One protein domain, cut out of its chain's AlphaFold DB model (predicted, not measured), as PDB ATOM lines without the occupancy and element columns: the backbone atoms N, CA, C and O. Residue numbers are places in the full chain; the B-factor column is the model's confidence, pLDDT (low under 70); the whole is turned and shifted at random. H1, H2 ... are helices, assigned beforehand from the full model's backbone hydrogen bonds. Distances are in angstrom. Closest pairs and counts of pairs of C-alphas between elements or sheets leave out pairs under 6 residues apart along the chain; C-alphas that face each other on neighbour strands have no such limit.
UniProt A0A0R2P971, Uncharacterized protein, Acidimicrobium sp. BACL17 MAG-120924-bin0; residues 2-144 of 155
ATOM      1  N   VAL A   2     -43.506  45.393 -22.909       93.25
ATOM      2  CA  VAL A   2     -44.571  46.048 -22.131       93.25
ATOM      3  C   VAL A   2     -44.576  47.571 -22.317       93.25
ATOM      4  O   VAL A   2     -45.606  48.119 -22.679       93.25
ATOM      5  N   TYR A   3     -43.412  48.226 -22.194       93.75
ATOM      6  CA  TYR A   3     -43.296  49.673 -22.413       93.75
ATOM      7  C   TYR A   3     -43.753  50.102 -23.815       93.75
ATOM      8  O   TYR A   3     -44.605  50.965 -23.936       93.75
ATOM      9  N   GLY A   4     -43.247  49.458 -24.872       92.12
ATOM     10  CA  GLY A   4     -43.597  49.818 -26.251       92.12
ATOM     11  C   GLY A   4     -45.072  49.589 -26.600       92.12
ATOM     12  O   GLY A   4     -45.587  50.287 -27.460       92.12
ATOM     13  N   PHE A   5     -45.756  48.648 -25.940       93.62
ATOM     14  CA  PHE A   5     -47.211  48.517 -26.065       93.62
ATOM     15  C   PHE A   5     -47.948  49.641 -25.334       93.62
ATOM     16  O   PHE A   5     -48.887  50.195 -25.888       93.62
ATOM     17  N   ALA A   6     -47.519  49.982 -24.115       93.06
ATOM     18  CA  ALA A   6     -48.139  51.040 -23.317       93.06
ATOM     19  C   ALA A   6     -47.956  52.433 -23.941       93.06
ATOM     20  O   ALA A   6     -48.897  53.211 -23.991       93.06
ATOM     21  N   ALA A   7     -46.762  52.717 -24.464       92.06
ATOM     22  CA  ALA A   7     -46.412  53.974 -25.123       92.06
ATOM     23  C   ALA A   7     -46.783  54.008 -26.620       92.06
ATOM     24  O   ALA A   7     -46.347  54.901 -27.341       92.06
ATOM     25  N   GLU A   8     -47.506  52.995 -27.117       92.62
ATOM     26  CA  GLU A   8     -47.905  52.848 -28.530       92.62
ATOM     27  C   GLU A   8     -46.743  52.957 -29.542       92.62
ATOM     28  O   GLU A   8     -46.914  53.235 -30.730       92.62
ATOM     29  N   THR A   9     -45.518  52.673 -29.099       91.38
ATOM     30  CA  THR A   9     -44.303  52.723 -29.916       91.38
ATOM     31  C   THR A   9     -44.050  51.361 -30.570       91.38
ATOM     32  O   THR A   9     -43.107  50.634 -30.243       91.38
ATOM     33  N   TYR A  10     -44.907  50.974 -31.518       90.25
ATOM     34  CA  TYR A  10     -44.907  49.620 -32.101       90.25
ATOM     35  C   TYR A  10     -43.609  49.227 -32.823       90.25
ATOM     36  O   TYR A  10     -43.290  48.041 -32.913       90.25
ATOM     37  N   LEU A  11     -42.810  50.191 -33.288       91.00
ATOM     38  CA  LEU A  11     -41.476  49.903 -33.830       91.00
ATOM     39  C   LEU A  11     -40.525  49.364 -32.756       91.00
ATOM     40  O   LEU A  11     -39.788  48.413 -33.015       91.00
ATOM     41  N   VAL A  12     -40.586  49.903 -31.532       91.50
ATOM     42  CA  VAL A  12     -39.859  49.348 -30.380       91.50
ATOM     43  C   VAL A  12     -40.358  47.934 -30.103       91.50
ATOM     44  O   VAL A  12     -39.541  47.049 -29.840       91.50
ATOM     45  N   VAL A  13     -41.673  47.696 -30.211       93.31
ATOM     46  CA  VAL A  13     -42.268  46.356 -30.087       93.31
ATOM     47  C   VAL A  13     -41.649  45.378 -31.082       93.31
ATOM     48  O   VAL A  13     -41.016  44.398 -30.685       93.31
ATOM     49  N   LEU A  14     -41.756  45.685 -32.369       92.50
ATOM     50  CA  LEU A  14     -41.257  44.837 -33.445       92.50
ATOM     51  C   LEU A  14     -39.757  44.542 -33.302       92.50
ATOM     52  O   LEU A  14     -39.333  43.394 -33.433       92.50
ATOM     53  N   ALA A  15     -38.956  45.555 -32.968       89.69
ATOM     54  CA  ALA A  15     -37.510  45.408 -32.858       89.69
ATOM     55  C   ALA A  15     -37.075  44.416 -31.769       89.69
ATOM     56  O   ALA A  15     -36.144  43.640 -31.990       89.69
ATOM     57  N   ASN A  16     -37.743  44.381 -30.608       92.50
ATOM     58  CA  ASN A  16     -37.335  43.432 -29.565       92.50
ATOM     59  C   ASN A  16     -37.923  42.027 -29.744       92.50
ATOM     60  O   ASN A  16     -37.507  41.136 -29.003       92.50
ATOM     61  N   VAL A  17     -38.823  41.776 -30.703       93.31
ATOM     62  CA  VAL A  17     -39.207  40.390 -31.047       93.31
ATOM     63  C   VAL A  17     -37.956  39.593 -31.423       93.31
ATOM     64  O   VAL A  17     -37.742  38.491 -30.920       93.31
ATOM     65  N   MET A  18     -37.066  40.191 -32.220       87.06
ATOM     66  CA  MET A  18     -35.788  39.576 -32.593       87.06
ATOM     67  C   MET A  18     -34.878  39.339 -31.381       87.06
ATOM     68  O   MET A  18     -34.262  38.277 -31.275       87.06
ATOM     69  N   THR A  19     -34.835  40.283 -30.439       89.19
ATOM     70  CA  THR A  19     -34.083  40.140 -29.183       89.19
ATOM     71  C   THR A  19     -34.610  38.988 -28.329       89.19
ATOM     72  O   THR A  19     -33.820  38.179 -27.843       89.19
ATOM     73  N   ILE A  20     -35.933  38.869 -28.188       91.56
ATOM     74  CA  ILE A  20     -36.577  37.779 -27.443       91.56
ATOM     75  C   ILE A  20     -36.253  36.436 -28.091       91.56
ATOM     76  O   ILE A  20     -35.867  35.503 -27.392       91.56
ATOM     77  N   CYS A  21     -36.338  36.335 -29.419       93.25
ATOM     78  CA  CYS A  21     -35.952  35.121 -30.134       93.25
ATOM     79  C   CYS A  21     -34.479  34.765 -29.881       93.25
ATOM     80  O   CYS A  21     -34.169  33.620 -29.549       93.25
ATOM     81  N   GLY A  22     -33.571  35.742 -29.977       92.38
ATOM     82  CA  GLY A  22     -32.142  35.541 -29.736       92.38
ATOM     83  C   GLY A  22     -31.837  35.056 -28.316       92.38
ATOM     84  O   GLY A  22     -31.202  34.012 -28.139       92.38
ATOM     85  N   PHE A  23     -32.328  35.765 -27.295       91.69
ATOM     86  CA  PHE A  23     -32.144  35.360 -25.899       91.69
ATOM     87  C   PHE A  23     -32.863  34.053 -25.573       91.69
ATOM     88  O   PHE A  23     -32.294  33.212 -24.877       91.69
ATOM     89  N   GLY A  24     -34.047  33.820 -26.138       94.44
ATOM     90  CA  GLY A  24     -34.782  32.566 -26.001       94.44
ATOM     91  C   GLY A  24     -33.974  31.368 -26.501       94.44
ATOM     92  O   GLY A  24     -33.860  30.367 -25.794       94.44
ATOM     93  N   VAL A  25     -33.327  31.479 -27.667       96.19
ATOM     94  CA  VAL A  25     -32.436  30.425 -28.185       96.19
ATOM     95  C   VAL A  25     -31.265  30.169 -27.232       96.19
ATOM     96  O   VAL A  25     -30.952  29.006 -26.954       96.19
ATOM     97  N   VAL A  26     -30.643  31.223 -26.696       95.62
ATOM     98  CA  VAL A  26     -29.533  31.095 -25.733       95.62
ATOM     99  C   VAL A  26     -29.994  30.396 -24.452       95.62
ATOM    100  O   VAL A  26     -29.359  29.428 -24.036       95.62
ATOM    101  N   VAL A  27     -31.118  30.813 -23.867       96.38
ATOM    102  CA  VAL A  27     -31.680  30.207 -22.648       96.38
ATOM    103  C   VAL A  27     -32.044  28.739 -22.882       96.38
ATOM    104  O   VAL A  27     -31.671  27.874 -22.089       96.38
ATOM    105  N   VAL A  28     -32.691  28.412 -24.006       96.50
ATOM    106  CA  VAL A  28     -33.012  27.021 -24.369       96.50
ATOM    107  C   VAL A  28     -31.742  26.178 -24.490       96.50
ATOM    108  O   VAL A  28     -31.709  25.039 -24.016       96.50
ATOM    109  N   LYS A  29     -30.677  26.712 -25.097       97.50
ATOM    110  CA  LYS A  29     -29.389  26.011 -25.188       97.50
ATOM    111  C   LYS A  29     -28.736  25.835 -23.818       97.50
ATOM    112  O   LYS A  29     -28.258  24.741 -23.539       97.50
ATOM    113  N   GLN A  30     -28.772  26.842 -22.947       97.50
ATOM    114  CA  GLN A  30     -28.269  26.735 -21.571       97.50
ATOM    115  C   GLN A  30     -29.010  25.662 -20.765       97.50
ATOM    116  O   GLN A  30     -28.374  24.935 -20.003       97.50
ATOM    117  N   ILE A  31     -30.323  25.520 -20.970       97.62
ATOM    118  CA  ILE A  31     -31.118  24.459 -20.344       97.62
ATOM    119  C   ILE A  31     -30.719  23.083 -20.872       97.62
ATOM    120  O   ILE A  31     -30.458  22.176 -20.085       97.62
ATOM    121  N   LYS A  32     -30.608  22.932 -22.196       97.12
ATOM    122  CA  LYS A  32     -30.193  21.665 -22.824       97.12
ATOM    123  C   LYS A  32     -28.790  21.223 -22.404       97.12
ATOM    124  O   LYS A  32     -28.542  20.029 -22.310       97.12
ATOM    125  N   LEU A  33     -27.891  22.174 -22.156       97.56
ATOM    126  CA  LEU A  33     -26.522  21.919 -21.698       97.56
ATOM    127  C   LEU A  33     -26.407  21.767 -20.171       97.56
ATOM    128  O   LEU A  33     -25.302  21.604 -19.664       97.56
ATOM    129  N   GLY A  34     -27.513  21.853 -19.424       95.88
ATOM    130  CA  GLY A  34     -27.516  21.721 -17.963       95.88
ATOM    131  C   GLY A  34     -26.915  22.911 -17.204       95.88
ATOM    132  O   GLY A  34     -26.825  22.863 -15.980       95.88
ATOM    133  N   ALA A  35     -26.545  23.997 -17.891       96.62
ATOM    134  CA  ALA A  35     -25.991  25.200 -17.269       96.62
ATOM    135  C   ALA A  35     -27.035  25.951 -16.420       96.62
ATOM    136  O   ALA A  35     -26.704  26.559 -15.403       96.62
ATOM    137  N   VAL A  36     -28.309  25.904 -16.829       96.00
ATOM    138  CA  VAL A  36     -29.442  26.507 -16.112       96.00
ATOM    139  C   VAL A  36     -30.610  25.525 -16.106       96.00
ATOM    140  O   VAL A  36     -30.936  24.930 -17.119       96.00
ATOM    141  N   THR A  37     -31.295  25.353 -14.979       96.88
ATOM    142  CA  THR A  37     -32.511  24.522 -14.932       96.88
ATOM    143  C   THR A  37     -33.710  25.271 -15.517       96.88
ATOM    144  O   THR A  37     -33.857  26.462 -15.232       96.88
ATOM    145  N   PHE A  38     -34.636  24.573 -16.185       96.00
ATOM    146  CA  PHE A  38     -35.893  25.163 -16.679       96.00
ATOM    147  C   PHE A  38     -36.643  25.958 -15.598       96.00
ATOM    148  O   PHE A  38     -37.047  27.089 -15.839       96.00
ATOM    149  N   ARG A  39     -36.746  25.414 -14.375       97.12
ATOM    150  CA  ARG A  39     -37.416  26.085 -13.248       97.12
ATOM    151  C   ARG A  39     -36.833  27.470 -12.958       97.12
ATOM    152  O   ARG A  39     -37.589  28.416 -12.791       97.12
ATOM    153  N   LYS A  40     -35.502  27.596 -12.908       95.88
ATOM    154  CA  LYS A  40     -34.828  28.886 -12.678       95.88
ATOM    155  C   LYS A  40     -35.119  29.872 -13.808       95.88
ATOM    156  O   LYS A  40     -35.491  31.000 -13.519       95.88
ATOM    157  N   ALA A  41     -34.992  29.438 -15.064       95.25
ATOM    158  CA  ALA A  41     -35.277  30.290 -16.217       95.25
ATOM    159  C   ALA A  41     -36.733  30.787 -16.209       95.25
ATOM    160  O   ALA A  41     -36.972  31.982 -16.339       95.25
ATOM    161  N   PHE A  42     -37.689  29.886 -15.964       96.06
ATOM    162  CA  PHE A  42     -39.109  30.221 -15.890       96.06
ATOM    163  C   PHE A  42     -39.427  31.197 -14.752       96.06
ATOM    164  O   PHE A  42     -40.119  32.182 -14.975       96.06
ATOM    165  N   VAL A  43     -38.912  30.951 -13.540       97.50
ATOM    166  CA  VAL A  43     -39.158  31.831 -12.382       97.50
ATOM    167  C   VAL A  43     -38.602  33.233 -12.623       97.50
ATOM    168  O   VAL A  43     -39.270  34.209 -12.292       97.50
ATOM    169  N   VAL A  44     -37.407  33.341 -13.210       95.38
ATOM    170  CA  VAL A  44     -36.809  34.642 -13.539       95.38
ATOM    171  C   VAL A  44     -37.654  35.372 -14.580       95.38
ATOM    172  O   VAL A  44     -38.020  36.520 -14.347       95.38
ATOM    173  N   GLU A  45     -38.017  34.712 -15.680       93.44
ATOM    174  CA  GLU A  45     -38.809  35.336 -16.747       93.44
ATOM    175  C   GLU A  45     -40.196  35.771 -16.249       93.44
ATOM    176  O   GLU A  45     -40.599  36.918 -16.441       93.44
ATOM    177  N   ALA A  46     -40.901  34.895 -15.528       96.00
ATOM    178  CA  ALA A  46     -42.194  35.219 -14.933       96.00
ATOM    179  C   ALA A  46     -42.087  36.392 -13.944       96.00
ATOM    180  O   ALA A  46     -42.955  37.264 -13.929       96.00
ATOM    181  N   GLY A  47     -41.009  36.446 -13.155       97.19
ATOM    182  CA  GLY A  47     -40.729  37.556 -12.246       97.19
ATOM    183  C   GLY A  47     -40.489  38.881 -12.972       97.19
ATOM    184  O   GLY A  47     -41.025  39.905 -12.555       97.19
ATOM    185  N   VAL A  48     -39.742  38.870 -14.080       94.44
ATOM    186  CA  VAL A  48     -39.498  40.067 -14.908       94.44
ATOM    187  C   VAL A  48     -40.794  40.568 -15.546       94.44
ATOM    188  O   VAL A  48     -41.065  41.769 -15.512       94.44
ATOM    189  N   ILE A  49     -41.624  39.665 -16.076       94.56
ATOM    190  CA  ILE A  49     -42.934  40.019 -16.644       94.56
ATOM    191  C   ILE A  49     -43.844  40.608 -15.561       94.56
ATOM    192  O   ILE A  49     -44.426  41.674 -15.769       94.56
ATOM    193  N   ALA A  50     -43.937  39.958 -14.397       96.62
ATOM    194  CA  ALA A  50     -44.744  40.447 -13.284       96.62
ATOM    195  C   ALA A  50     -44.277  41.832 -12.816       96.62
ATOM    196  O   ALA A  50     -45.105  42.724 -12.650       96.62
ATOM    197  N   LEU A  51     -42.964  42.046 -12.677       96.62
ATOM    198  CA  LEU A  51     -42.396  43.348 -12.326       96.62
ATOM    199  C   LEU A  51     -42.760  44.424 -13.356       96.62
ATOM    200  O   LEU A  51     -43.156  45.522 -12.971       96.62
ATOM    201  N   ALA A  52     -42.661  44.117 -14.652       96.00
ATOM    202  CA  ALA A  52     -43.006  45.060 -15.711       96.00
ATOM    203  C   ALA A  52     -44.503  45.421 -15.708       96.00
ATOM    204  O   ALA A  52     -44.850  46.587 -15.887       96.00
ATOM    205  N   ILE A  53     -45.388  44.446 -15.474       96.50
ATOM    206  CA  ILE A  53     -46.836  44.686 -15.367       96.50
ATOM    207  C   ILE A  53     -47.155  45.501 -14.111       96.50
ATOM    208  O   ILE A  53     -47.904  46.468 -14.193       96.50
ATOM    209  N   LEU A  54     -46.572  45.155 -12.961       97.25
ATOM    210  CA  LEU A  54     -46.769  45.906 -11.720       97.25
ATOM    211  C   LEU A  54     -46.292  47.353 -11.862       97.25
ATOM    212  O   LEU A  54     -47.003  48.264 -11.455       97.25
ATOM    213  N   ALA A  55     -45.134  47.575 -12.490       97.38
ATOM    214  CA  ALA A  55     -44.646  48.915 -12.795       97.38
ATOM    215  C   ALA A  55     -45.637  49.698 -13.670       97.38
ATOM    216  O   ALA A  55     -45.941  50.841 -13.343       97.38
ATOM    217  N   LEU A  56     -46.187  49.067 -14.717       96.31
ATOM    218  CA  LEU A  56     -47.190  49.683 -15.590       96.31
ATOM    219  C   LEU A  56     -48.465  50.080 -14.836       96.31
ATOM    220  O   LEU A  56     -48.998  51.159 -15.072       96.31
ATOM    221  N   VAL A  57     -48.945  49.214 -13.936       96.56
ATOM    222  CA  VAL A  57     -50.130  49.483 -13.105       96.56
ATOM    223  C   VAL A  57     -49.917  50.711 -12.217       96.56
ATOM    224  O   VAL A  57     -50.871  51.440 -11.962       96.56
ATOM    225  N   VAL A  58     -48.684  50.948 -11.756       97.00
ATOM    226  CA  VAL A  58     -48.355  52.149 -10.978       97.00
ATOM    227  C   VAL A  58     -48.267  53.375 -11.888       97.00
ATOM    228  O   VAL A  58     -48.975  54.351 -11.649       97.00
ATOM    229  N   SER A  59     -47.404  53.352 -12.911       96.75
ATOM    230  CA  SER A  59     -47.377  54.372 -13.965       96.75
ATOM    231  C   SER A  59     -46.533  53.950 -15.170       96.75
ATOM    232  O   SER A  59     -45.544  53.219 -15.061       96.75
ATOM    233  N   GLN A  60     -46.875  54.493 -16.340       95.00
ATOM    234  CA  GLN A  60     -46.063  54.339 -17.549       95.00
ATOM    235  C   GLN A  60     -44.647  54.911 -17.371       95.00
ATOM    236  O   GLN A  60     -43.688  54.297 -17.837       95.00
ATOM    237  N   ASP A  61     -44.496  56.021 -16.643       96.06
ATOM    238  CA  ASP A  61     -43.191  56.648 -16.399       96.06
ATOM    239  C   ASP A  61     -42.263  55.759 -15.570       96.06
ATOM    240  O   ASP A  61     -41.079  55.644 -15.880       96.06
ATOM    241  N   ILE A  62     -42.779  55.076 -14.542       96.62
ATOM    242  CA  ILE A  62     -41.975  54.143 -13.739       96.62
ATOM    243  C   ILE A  62     -41.507  52.976 -14.606       96.62
ATOM    244  O   ILE A  62     -40.337  52.591 -14.546       96.62
ATOM    245  N   LEU A  63     -42.394  52.433 -15.443       97.06
ATOM    246  CA  LEU A  63     -42.015  51.407 -16.408       97.06
ATOM    247  C   LEU A  63     -40.948  51.918 -17.391       97.06
ATOM    248  O   LEU A  63     -39.996  51.190 -17.679       97.06
ATOM    249  N   GLY A  64     -41.084  53.155 -17.872       96.00
ATOM    250  CA  GLY A  64     -40.111  53.824 -18.737       96.00
ATOM    251  C   GLY A  64     -38.743  53.965 -18.070       96.00
ATOM    252  O   GLY A  64     -37.732  53.540 -18.628       96.00
ATOM    253  N   VAL A  65     -38.697  54.449 -16.828       96.56
ATOM    254  CA  VAL A  65     -37.460  54.549 -16.037       96.56
ATOM    255  C   VAL A  65     -36.813  53.176 -15.849       96.56
ATOM    256  O   VAL A  65     -35.608  53.035 -16.063       96.56
ATOM    257  N   LEU A  66     -37.587  52.142 -15.504       95.88
ATOM    258  CA  LEU A  66     -37.062  50.779 -15.388       95.88
ATOM    259  C   LEU A  66     -36.499  50.273 -16.720       95.88
ATOM    260  O   LEU A  66     -35.425  49.668 -16.734       95.88
ATOM    261  N   ALA A  67     -37.178  50.549 -17.836       94.00
ATOM    262  CA  ALA A  67     -36.682  50.213 -19.165       94.00
ATOM    263  C   ALA A  67     -35.348  50.918 -19.466       94.00
ATOM    264  O   ALA A  67     -34.437  50.278 -19.993       94.00
ATOM    265  N   VAL A  68     -35.191  52.184 -19.058       95.94
ATOM    266  CA  VAL A  68     -33.933  52.931 -19.208       95.94
ATOM    267  C   VAL A  68     -32.812  52.331 -18.374       95.94
ATOM    268  O   VAL A  68     -31.722  52.087 -18.898       95.94
ATOM    269  N   VAL A  69     -33.067  52.055 -17.096       95.38
ATOM    270  CA  VAL A  69     -32.068  51.471 -16.192       95.38
ATOM    271  C   VAL A  69     -31.629  50.104 -16.708       95.38
ATOM    272  O   VAL A  69     -30.435  49.870 -16.885       95.38
ATOM    273  N   VAL A  70     -32.570  49.207 -17.000       92.88
ATOM    274  CA  VAL A  70     -32.255  47.849 -17.467       92.88
ATOM    275  C   VAL A  70     -31.574  47.884 -18.837       92.88
ATOM    276  O   VAL A  70     -30.528  47.257 -19.023       92.88
ATOM    277  N   GLY A  71     -32.124  48.646 -19.784       90.69
ATOM    278  CA  GLY A  71     -31.604  48.745 -21.147       90.69
ATOM    279  C   GLY A  71     -30.217  49.385 -21.208       90.69
ATOM    280  O   GLY A  71     -29.322  48.860 -21.869       90.69
ATOM    281  N   GLY A  72     -30.010  50.483 -20.478       91.06
ATOM    282  CA  GLY A  72     -28.741  51.209 -20.461       91.06
ATOM    283  C   GLY A  72     -27.633  50.468 -19.714       91.06
ATOM    284  O   GLY A  72     -26.480  50.470 -20.147       91.06
ATOM    285  N   THR A  73     -27.959  49.788 -18.608       92.06
ATOM    286  CA  THR A  73     -26.939  49.125 -17.774       92.06
ATOM    287  C   THR A  73     -26.528  47.740 -18.274       92.06
ATOM    288  O   THR A  73     -25.463  47.254 -17.888       92.06
ATOM    289  N   GLY A  74     -27.285  47.118 -19.185       90.81
ATOM    290  CA  GLY A  74     -26.994  45.769 -19.687       90.81
ATOM    291  C   GLY A  74     -25.601  45.602 -20.321       90.81
ATOM    292  O   GLY A  74     -25.009  44.524 -20.251       90.81
ATOM    293  N   ILE A  75     -25.031  46.669 -20.892       94.88
ATOM    294  CA  ILE A  75     -23.685  46.651 -21.494       94.88
ATOM    295  C   ILE A  75     -22.553  46.853 -20.473       94.88
ATOM    296  O   ILE A  75     -21.406  46.479 -20.735       94.88
ATOM    297  N   VAL A  76     -22.849  47.395 -19.288       94.75
ATOM    298  CA  VAL A  76     -21.845  47.815 -18.293       94.75
ATOM    299  C   VAL A  76     -20.918  46.673 -17.855       94.75
ATOM    300  O   VAL A  76     -19.701  46.885 -17.837       94.75
ATOM    301  N   PRO A  77     -21.392  45.438 -17.585       94.94
ATOM    302  CA  PRO A  77     -20.489  44.337 -17.249       94.94
ATOM    303  C   PRO A  77     -19.463  44.042 -18.354       94.94
ATOM    304  O   PRO A  77     -18.318  43.690 -18.062       94.94
ATOM    305  N   GLN A  78     -19.838  44.215 -19.626       94.94
ATOM    306  CA  GLN A  78     -18.921  44.022 -20.752       94.94
ATOM    307  C   GLN A  78     -17.893  45.150 -20.848       94.94
ATOM    308  O   GLN A  78     -16.728  44.868 -21.118       94.94
ATOM    309  N   VAL A  79     -18.284  46.391 -20.543       97.00
ATOM    310  CA  VAL A  79     -17.353  47.528 -20.437       97.00
ATOM    311  C   VAL A  79     -16.315  47.268 -19.353       97.00
ATOM    312  O   VAL A  79     -15.117  47.386 -19.606       97.00
ATOM    313  N   VAL A  80     -16.751  46.838 -18.164       97.12
ATOM    314  CA  VAL A  80     -15.846  46.516 -17.049       97.12
ATOM    315  C   VAL A  80     -14.878  45.396 -17.440       97.12
ATOM    316  O   VAL A  80     -13.674  45.505 -17.196       97.12
ATOM    317  N   ARG A  81     -15.367  44.335 -18.092       94.81
ATOM    318  CA  ARG A  81     -14.509  43.246 -18.588       94.81
ATOM    319  C   ARG A  81     -13.519  43.724 -19.648       94.81
ATOM    320  O   ARG A  81     -12.339  43.386 -19.554       94.81
ATOM    321  N   ALA A  82     -13.968  44.517 -20.619       94.62
ATOM    322  CA  ALA A  82     -13.109  45.081 -21.653       94.62
ATOM    323  C   ALA A  82     -12.046  46.004 -21.055       94.62
ATOM    324  O   ALA A  82     -10.908  45.968 -21.504       94.62
ATOM    325  N   ALA A  83     -12.377  46.769 -20.010       95.06
ATOM    326  CA  ALA A  83     -11.432  47.633 -19.313       95.06
ATOM    327  C   ALA A  83     -10.330  46.833 -18.597       95.06
ATOM    328  O   ALA A  83      -9.157  47.210 -18.662       95.06
ATOM    329  N   ARG A  84     -10.699  45.713 -17.963       94.25
ATOM    330  CA  ARG A  84      -9.800  44.878 -17.147       94.25
ATOM    331  C   ARG A  84      -8.993  43.840 -17.934       94.25
ATOM    332  O   ARG A  84      -8.013  43.332 -17.410       94.25
ATOM    333  N   THR A  85      -9.385  43.518 -19.166       90.25
ATOM    334  CA  THR A  85      -8.741  42.458 -19.961       90.25
ATOM    335  C   THR A  85      -7.799  43.056 -21.006       90.25
ATOM    336  O   THR A  85      -8.197  43.937 -21.773       90.25
ATOM    337  N   SER A  86      -6.553  42.578 -21.057       85.12
ATOM    338  CA  SER A  86      -5.552  42.990 -22.057       85.12
ATOM    339  C   SER A  86      -5.755  42.300 -23.408       85.12
ATOM    340  O   SER A  86      -5.605  42.928 -24.453       85.12
ATOM    341  N   HIS A  87      -6.137  41.023 -23.380       87.75
ATOM    342  CA  HIS A  87      -6.293  40.178 -24.557       87.75
ATOM    343  C   HIS A  87      -7.771  40.008 -24.943       87.75
ATOM    344  O   HIS A  87      -8.504  39.200 -24.375       87.75
ATOM    345  N   LEU A  88      -8.210  40.786 -25.928       90.38
ATOM    346  CA  LEU A  88      -9.585  40.869 -26.430       90.38
ATOM    347  C   LEU A  88      -9.729  40.364 -27.875       90.38
ATOM    348  O   LEU A  88     -10.701  40.712 -28.529       90.38
ATOM    349  N   VAL A  89      -8.817  39.527 -28.387       87.75
ATOM    350  CA  VAL A  89      -8.891  39.027 -29.783       87.75
ATOM    351  C   VAL A  89     -10.142  38.199 -30.096       87.75
ATOM    352  O   VAL A  89     -10.524  38.058 -31.251       87.75
ATOM    353  N   GLY A  90     -10.801  37.658 -29.067       88.44
ATOM    354  CA  GLY A  90     -12.093  36.979 -29.198       88.44
ATOM    355  C   GLY A  90     -13.299  37.926 -29.235       88.44
ATOM    356  O   GLY A  90     -14.432  37.461 -29.346       88.44
ATOM    357  N   VAL A  91     -13.092  39.239 -29.100       93.88
ATOM    358  CA  VAL A  91     -14.157  40.246 -29.088       93.88
ATOM    359  C   VAL A  91     -14.281  40.876 -30.473       93.88
ATOM    360  O   VAL A  91     -13.384  41.558 -30.954       93.88
ATOM    361  N   SER A  92     -15.425  40.679 -31.123       95.50
ATOM    362  CA  SER A  92     -15.670  41.187 -32.476       95.50
ATOM    363  C   SER A  92     -15.781  42.716 -32.519       95.50
ATOM    364  O   SER A  92     -16.732  43.296 -31.997       95.50
ATOM    365  N   VAL A  93     -14.854  43.366 -33.228       96.12
ATOM    366  CA  VAL A  93     -14.898  44.813 -33.519       96.12
ATOM    367  C   VAL A  93     -16.178  45.184 -34.273       96.12
ATOM    368  O   VAL A  93     -16.836  46.163 -33.930       96.12
ATOM    369  N   VAL A  94     -16.558  44.375 -35.268       97.50
ATOM    370  CA  VAL A  94     -17.735  44.621 -36.117       97.50
ATOM    371  C   VAL A  94     -19.018  44.608 -35.293       97.50
ATOM    372  O   VAL A  94     -19.883  45.455 -35.492       97.50
ATOM    373  N   THR A  95     -19.125  43.703 -34.319       96.31
ATOM    374  CA  THR A  95     -20.296  43.633 -33.440       96.31
ATOM    375  C   THR A  95     -20.480  44.932 -32.663       96.31
ATOM    376  O   THR A  95     -21.584  45.464 -32.629       96.31
ATOM    377  N   PHE A  96     -19.414  45.488 -32.086       97.50
ATOM    378  CA  PHE A  96     -19.528  46.736 -31.326       97.50
ATOM    379  C   PHE A  96     -19.697  47.972 -32.212       97.50
ATOM    380  O   PHE A  96     -20.382  48.903 -31.795       97.50
ATOM    381  N   ALA A  97     -19.187  47.957 -33.447       98.12
ATOM    382  CA  ALA A  97     -19.524  48.973 -34.445       98.12
ATOM    383  C   ALA A  97     -21.025  48.949 -34.785       98.12
ATOM    384  O   ALA A  97     -21.678  49.989 -34.772       98.12
ATOM    385  N   MET A  98     -21.595  47.761 -35.016       97.75
ATOM    386  CA  MET A  98     -23.033  47.603 -35.248       97.75
ATOM    387  C   MET A  98     -23.865  48.057 -34.047       97.75
ATOM    388  O   MET A  98     -24.864  48.741 -34.244       97.75
ATOM    389  N   VAL A  99     -23.457  47.716 -32.818       97.25
ATOM    390  CA  VAL A  99     -24.142  48.172 -31.595       97.25
ATOM    391  C   VAL A  99     -24.107  49.696 -31.489       97.25
ATOM    392  O   VAL A  99     -25.142  50.292 -31.208       97.25
ATOM    393  N   ALA A 100     -22.964  50.334 -31.761       98.19
ATOM    394  CA  ALA A 100     -22.858  51.790 -31.740       98.19
ATOM    395  C   ALA A 100     -23.799  52.435 -32.768       98.19
ATOM    396  O   ALA A 100     -24.596  53.298 -32.404       98.19
ATOM    397  N   THR A 101     -23.768  51.975 -34.023       98.25
ATOM    398  CA  THR A 101     -24.656  52.476 -35.085       98.25
ATOM    399  C   THR A 101     -26.126  52.276 -34.724       98.25
ATOM    400  O   THR A 101     -26.904  53.223 -34.783       98.25
ATOM    401  N   MET A 102     -26.495  51.071 -34.288       96.81
ATOM    402  CA  MET A 102     -27.855  50.738 -33.861       96.81
ATOM    403  C   MET A 102     -28.324  51.659 -32.728       96.81
ATOM    404  O   MET A 102     -29.433  52.186 -32.787       96.81
ATOM    405  N   SER A 103     -27.497  51.877 -31.706       97.56
ATOM    406  CA  SER A 103     -27.853  52.730 -30.571       97.56
ATOM    407  C   SER A 103     -27.932  54.207 -30.937       97.56
ATOM    408  O   SER A 103     -28.812  54.900 -30.435       97.56
ATOM    409  N   VAL A 104     -27.087  54.698 -31.845       98.56
ATOM    410  CA  VAL A 104     -27.249  56.053 -32.399       98.56
ATOM    411  C   VAL A 104     -28.587  56.168 -33.130       98.56
ATOM    412  O   VAL A 104     -29.324  57.121 -32.886       98.56
ATOM    413  N   SER A 105     -28.949  55.183 -33.961       97.94
ATOM    414  CA  SER A 105     -30.240  55.174 -34.661       97.94
ATOM    415  C   SER A 105     -31.429  55.187 -33.697       97.94
ATOM    416  O   SER A 105     -32.357  55.962 -33.906       97.94
ATOM    417  N   TRP A 106     -31.396  54.395 -32.619       97.50
ATOM    418  CA  TRP A 106     -32.450  54.413 -31.595       97.50
ATOM    419  C   TRP A 106     -32.480  55.703 -30.781       97.50
ATOM    420  O   TRP A 106     -33.563  56.174 -30.443       97.50
ATOM    421  N   GLY A 107     -31.318  56.296 -30.498       97.94
ATOM    422  CA  GLY A 107     -31.223  57.598 -29.843       97.94
ATOM    423  C   GLY A 107     -31.906  58.689 -30.666       97.94
ATOM    424  O   GLY A 107     -32.753  59.407 -30.147       97.94
ATOM    425  N   ILE A 108     -31.592  58.756 -31.964       98.19
ATOM    426  CA  ILE A 108     -32.228  59.688 -32.905       98.19
ATOM    427  C   ILE A 108     -33.729  59.405 -33.008       98.19
ATOM    428  O   ILE A 108     -34.524  60.331 -32.897       98.19
ATOM    429  N   TYR A 109     -34.122  58.139 -33.168       97.19
ATOM    430  CA  TYR A 109     -35.531  57.757 -33.256       97.19
ATOM    431  C   TYR A 109     -36.327  58.185 -32.018       97.19
ATOM    432  O   TYR A 109     -37.377  58.794 -32.174       97.19
ATOM    433  N   GLY A 110     -35.818  57.925 -30.807       96.88
ATOM    434  CA  GLY A 110     -36.481  58.331 -29.564       96.88
ATOM    435  C   GLY A 110     -36.686  59.844 -29.483       96.88
ATOM    436  O   GLY A 110     -37.771  60.293 -29.136       96.88
ATOM    437  N   LEU A 111     -35.689  60.632 -29.899       97.81
ATOM    438  CA  LEU A 111     -35.824  62.090 -29.989       97.81
ATOM    439  C   LEU A 111     -36.845  62.531 -31.050       97.81
ATOM    440  O   LEU A 111     -37.535  63.517 -30.842       97.81
ATOM    441  N   MET A 112     -36.956  61.818 -32.177       97.50
ATOM    442  CA  MET A 112     -37.920  62.141 -33.241       97.50
ATOM    443  C   MET A 112     -39.378  61.888 -32.850       97.50
ATOM    444  O   MET A 112     -40.267  62.486 -33.450       97.50
ATOM    445  N   VAL A 113     -39.627  60.976 -31.908       96.00
ATOM    446  CA  VAL A 113     -40.977  60.641 -31.422       96.00
ATOM    447  C   VAL A 113     -41.254  61.206 -30.026       96.00
ATOM    448  O   VAL A 113     -42.204  60.777 -29.381       96.00
ATOM    449  N   ASP A 114     -40.410  62.133 -29.555       96.25
ATOM    450  CA  ASP A 114     -40.476  62.750 -28.224       96.25
ATOM    451  C   ASP A 114     -40.516  61.733 -27.059       96.25
ATOM    452  O   ASP A 114     -41.022  62.013 -25.971       96.25
ATOM    453  N   ASP A 115     -39.927  60.550 -27.258       96.06
ATOM    454  CA  ASP A 115     -39.832  59.486 -26.259       96.06
ATOM    455  C   ASP A 115     -38.403  59.394 -25.701       96.06
ATOM    456  O   ASP A 115     -37.508  58.706 -26.218       96.06
ATOM    457  N   LEU A 116     -38.195  60.082 -24.577       96.00
ATOM    458  CA  LEU A 116     -36.920  60.056 -23.865       96.00
ATOM    459  C   LEU A 116     -36.596  58.679 -23.272       96.00
ATOM    460  O   LEU A 116     -35.415  58.360 -23.128       96.00
ATOM    461  N   PHE A 117     -37.581  57.835 -22.963       96.31
ATOM    462  CA  PHE A 117     -37.317  56.489 -22.448       96.31
ATOM    463  C   PHE A 117     -36.720  55.575 -23.527       96.31
ATOM    464  O   PHE A 117     -35.935  54.676 -23.212       96.31
ATOM    465  N   VAL A 118     -37.002  55.850 -24.803       96.12
ATOM    466  CA  VAL A 118     -36.340  55.204 -25.946       96.12
ATOM    467  C   VAL A 118     -34.962  55.816 -26.222       96.12
ATOM    468  O   VAL A 118     -34.024  55.086 -26.557       96.12
ATOM    469  N   ALA A 119     -34.801  57.131 -26.054       97.19
ATOM    470  CA  ALA A 119     -33.547  57.824 -26.359       97.19
ATOM    471  C   ALA A 119     -32.445  57.603 -25.301       97.19
ATOM    472  O   ALA A 119     -31.309  57.260 -25.646       97.19
ATOM    473  N   LEU A 120     -32.772  57.763 -24.015       97.19
ATOM    474  CA  LEU A 120     -31.819  57.816 -22.896       97.19
ATOM    475  C   LEU A 120     -30.912  56.586 -22.703       97.19
ATOM    476  O   LEU A 120     -29.738  56.793 -22.382       97.19
ATOM    477  N   PRO A 121     -31.343  55.325 -22.921       96.69
ATOM    478  CA  PRO A 121     -30.447  54.170 -22.792       96.69
ATOM    479  C   PRO A 121     -29.219  54.295 -23.701       96.69
ATOM    480  O   PRO A 121     -28.113  53.875 -23.351       96.69
ATOM    481  N   ASN A 122     -29.393  54.922 -24.866       97.75
ATOM    482  CA  ASN A 122     -28.353  55.044 -25.880       97.75
ATOM    483  C   ASN A 122     -27.241  56.018 -25.476       97.75
ATOM    484  O   ASN A 122     -26.112  55.859 -25.939       97.75
ATOM    485  N   VAL A 123     -27.507  56.939 -24.542       96.50
ATOM    486  CA  VAL A 123     -26.479  57.806 -23.938       96.50
ATOM    487  C   VAL A 123     -25.417  56.975 -23.214       96.50
ATOM    488  O   VAL A 123     -24.253  57.362 -23.181       96.50
ATOM    489  N   VAL A 124     -25.783  55.802 -22.687       97.06
ATOM    490  CA  VAL A 124     -24.842  54.864 -22.056       97.06
ATOM    491  C   VAL A 124     -24.283  53.870 -23.074       97.06
ATOM    492  O   VAL A 124     -23.080  53.584 -23.070       97.06
ATOM    493  N   ILE A 125     -25.125  53.337 -23.964       97.94
ATOM    494  CA  ILE A 125     -24.730  52.250 -24.874       97.94
ATOM    495  C   ILE A 125     -23.758  52.725 -25.961       97.94
ATOM    496  O   ILE A 125     -22.801  52.008 -26.268       97.94
ATOM    497  N   VAL A 126     -23.937  53.925 -26.520       98.38
ATOM    498  CA  VAL A 126     -23.039  54.465 -27.559       98.38
ATOM    499  C   VAL A 126     -21.596  54.602 -27.052       98.38
ATOM    500  O   VAL A 126     -20.714  53.961 -27.625       98.38
ATOM    501  N   PRO A 127     -21.299  55.339 -25.963       98.06
ATOM    502  CA  PRO A 127     -19.920  55.439 -25.484       98.06
ATOM    503  C   PRO A 127     -19.367  54.088 -25.011       98.06
ATOM    504  O   PRO A 127     -18.196  53.790 -25.249       98.06
ATOM    505  N   SER A 128     -20.202  53.234 -24.410       98.25
ATOM    506  CA  SER A 128     -19.806  51.888 -23.979       98.25
ATOM    507  C   SER A 128     -19.373  51.001 -25.147       98.25
ATOM    508  O   SER A 128     -18.329  50.348 -25.087       98.25
ATOM    509  N   SER A 129     -20.158  50.977 -26.223       98.06
ATOM    510  CA  SER A 129     -19.859  50.172 -27.409       98.06
ATOM    511  C   SER A 129     -18.626  50.686 -28.147       98.06
ATOM    512  O   SER A 129     -17.754  49.883 -28.484       98.06
ATOM    513  N   LEU A 130     -18.478  52.005 -28.298       98.38
ATOM    514  CA  LEU A 130     -17.273  52.614 -28.866       98.38
ATOM    515  C   LEU A 130     -16.025  52.279 -28.039       98.38
ATOM    516  O   LEU A 130     -15.009  51.867 -28.598       98.38
ATOM    517  N   PHE A 131     -16.102  52.383 -26.711       98.25
ATOM    518  CA  PHE A 131     -14.996  52.016 -25.829       98.25
ATOM    519  C   PHE A 131     -14.564  50.554 -26.024       98.25
ATOM    520  O   PHE A 131     -13.375  50.283 -26.222       98.25
ATOM    521  N   ILE A 132     -15.515  49.613 -26.014       97.88
ATOM    522  CA  ILE A 132     -15.214  48.188 -26.217       97.88
ATOM    523  C   ILE A 132     -14.623  47.957 -27.613       97.88
ATOM    524  O   ILE A 132     -13.626  47.245 -27.743       97.88
ATOM    525  N   MET A 133     -15.180  48.599 -28.643       97.75
ATOM    526  CA  MET A 133     -14.683  48.523 -30.016       97.75
ATOM    527  C   MET A 133     -13.219  48.970 -30.111       97.75
ATOM    528  O   MET A 133     -12.388  48.242 -30.656       97.75
ATOM    529  N   PHE A 134     -12.869  50.126 -29.544       97.75
ATOM    530  CA  PHE A 134     -11.491  50.621 -29.567       97.75
ATOM    531  C   PHE A 134     -10.535  49.709 -28.798       97.75
ATOM    532  O   PHE A 134      -9.429  49.444 -29.275       97.75
ATOM    533  N   ARG A 135     -10.960  49.172 -27.649       96.50
ATOM    534  CA  ARG A 135     -10.178  48.189 -26.883       96.50
ATOM    535  C   ARG A 135      -9.942  46.899 -27.673       96.50
ATOM    536  O   ARG A 135      -8.820  46.391 -27.675       96.50
ATOM    537  N   ALA A 136     -10.954  46.405 -28.383       95.12
ATOM    538  CA  ALA A 136     -10.822  45.244 -29.257       95.12
ATOM    539  C   ALA A 136      -9.853  45.524 -30.420       95.12
ATOM    540  O   ALA A 136      -8.931  44.742 -30.633       95.12
ATOM    541  N   ILE A 137      -9.956  46.677 -31.098       95.38
ATOM    542  CA  ILE A 137      -9.019  47.076 -32.169       95.38
ATOM    543  C   ILE A 137      -7.574  47.116 -31.656       95.38
ATOM    544  O   ILE A 137      -6.674  46.577 -32.304       95.38
ATOM    545  N   GLN A 138      -7.338  47.737 -30.497       93.62
ATOM    546  CA  GLN A 138      -6.005  47.803 -29.891       93.62
ATOM    547  C   GLN A 138      -5.462  46.402 -29.590       93.62
ATOM    548  O   GLN A 138      -4.317  46.100 -29.926       93.62
ATOM    549  N   SER A 139      -6.296  45.526 -29.028       93.00
ATOM    550  CA  SER A 139      -5.916  44.138 -28.783       93.00
ATOM    551  C   SER A 139      -5.635  43.373 -30.075       93.00
ATOM    552  O   SER A 139      -4.669  42.619 -30.118       93.00
ATOM    553  N   HIS A 140      -6.444  43.534 -31.124       91.81
ATOM    554  CA  HIS A 140      -6.246  42.839 -32.401       91.81
ATOM    555  C   HIS A 140      -4.940  43.277 -33.063       91.81
ATOM    556  O   HIS A 140      -4.211  42.453 -33.598       91.81
ATOM    557  N   ARG A 141      -4.594  44.565 -32.980       89.69
ATOM    558  CA  ARG A 141      -3.310  45.072 -33.487       89.69
ATOM    559  C   ARG A 141      -2.119  44.545 -32.691       89.69
ATOM    560  O   ARG A 141      -1.070  44.298 -33.272       89.69
ATOM    561  N   ARG A 142      -2.273  44.379 -31.373       87.44
ATOM    562  CA  ARG A 142      -1.196  43.921 -30.485       87.44
ATOM    563  C   ARG A 142      -0.999  42.402 -30.498       87.44
ATOM    564  O   ARG A 142       0.132  41.953 -30.370       87.44
ATOM    565  N   TYR A 143      -2.078  41.636 -30.655       82.75
ATOM    566  CA  TYR A 143      -2.094  40.181 -30.461       82.75
ATOM    567  C   TYR A 143      -2.675  39.394 -31.653       82.75
ATOM    568  O   TYR A 143      -2.737  38.174 -31.611       82.75
ATOM    569  N   GLY A 144      -3.090  40.044 -32.744       67.50
ATOM    570  CA  GLY A 144      -3.792  39.393 -33.865       67.50
ATOM    571  C   GLY A 144      -2.992  38.324 -34.616       67.50
ATOM    572  O   GLY A 144      -3.586  37.477 -35.270       67.50
TER     573      GLY A 144
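AT A GLANCE: This is residues 2 to 144 of the 155 residues of an uncharacterized protein of Acidimicrobium sp. BACL17 MAG-120924-bin0 (UniProt A0A0R2P971). Two limbs of helices meet at a corner to make a flat V: one limb is the long pair H2 and H3, spread apart over most of their length, and the other is the long pair H6 and H8 side by side, with H5 packed on H8 and H4, which comes before H5 in the chain, reaching from the end of H3 to the start of H8, where its residues 68 to 73 touch residues 121 to 125. Short H1 sits at the corner by the start of H2, the end of H3 and H4; residues 17 to 26 of H2 and 42 to 48 of H3 stand free. The printed part has 143 residues with eight named helices, H1 to H8 in order, and no named strand: its class is all helix. It is only just compact, close to loose, with a radius of gyration of the C-alphas of 17.1 A and spans of 52 by 43 by 23 A.

IN THESE COORDINATES: H1, residues 2 to 6, begins at C-alpha 2 (-44.571, 46.048, -22.131). H2, residues 10 to 32, is 32.9 A long and has a kink of 27 degrees near residue 19. H3, residues 38 to 58, is 30.3 A long and begins at C-alpha 38 (-35.893, 25.163, -16.679). H4, residues 60 to 73, is 19.8 A long, and H5 is residues 76 to 84. H6, residues 93 to 112, is 28.8 A long, and H7 is residues 116 to 119. H8, residues 121 to 143, is 32.5 A long and ends at C-alpha 143 (-2.094, 40.181, -30.461).

HOW THE PARTS SIT: H1 touches H2 only at the corner, closest at the C-alphas of Gly 4 and Val 13, 5.3 A. H1 touches H3, closest at Val 2 and Ala 52, C-alphas 6.7 A apart. H2 and H3 are close but not clearly touching, at a shallow tilt of 24 degrees, opposite ways; their closest C-alphas are Ile 31 and Phe 38, 6.1 A. H3 and H4 form a helical hairpin at a steep tilt of 43 degrees, touching closest at the C-alphas of Ala 55 and Leu 63, 5.1 A. H4 is the hub, touching H1, H3, H7 and H8; residues 68 to 73 of H4 touch H8, closest at the C-alphas of Gly 72 and Pro 121, 4.1 A. H5 touches H8 at a shallow tilt of 28 degrees, the same way, closest at the C-alphas of Ala 82 and Ile 132, 5.9 A. H6 and H8 touch at a shallow tilt of 16 degrees, opposite ways, closest at the C-alphas of Ala 100 and Val 126, 5.0 A. H7 touches H6, closest at the C-alphas of Gly 107 and Ala 119, 4.2 A. H2 and H8 are apart. Every O i to N i+4 pair is within hydrogen-bond range in H1, H3, H4, H5 and H6, against 17 of 19 in H2 and 18 of 19 in H8; H7 is too short for such a pair.

THE WHOLE: The C-alphas farthest apart, Val 57 and Arg 142, are 52.2 A apart. The printed part has no cut and no long link. The mean pLDDT of the printed part is 94.8, with residue 144 alone under 70.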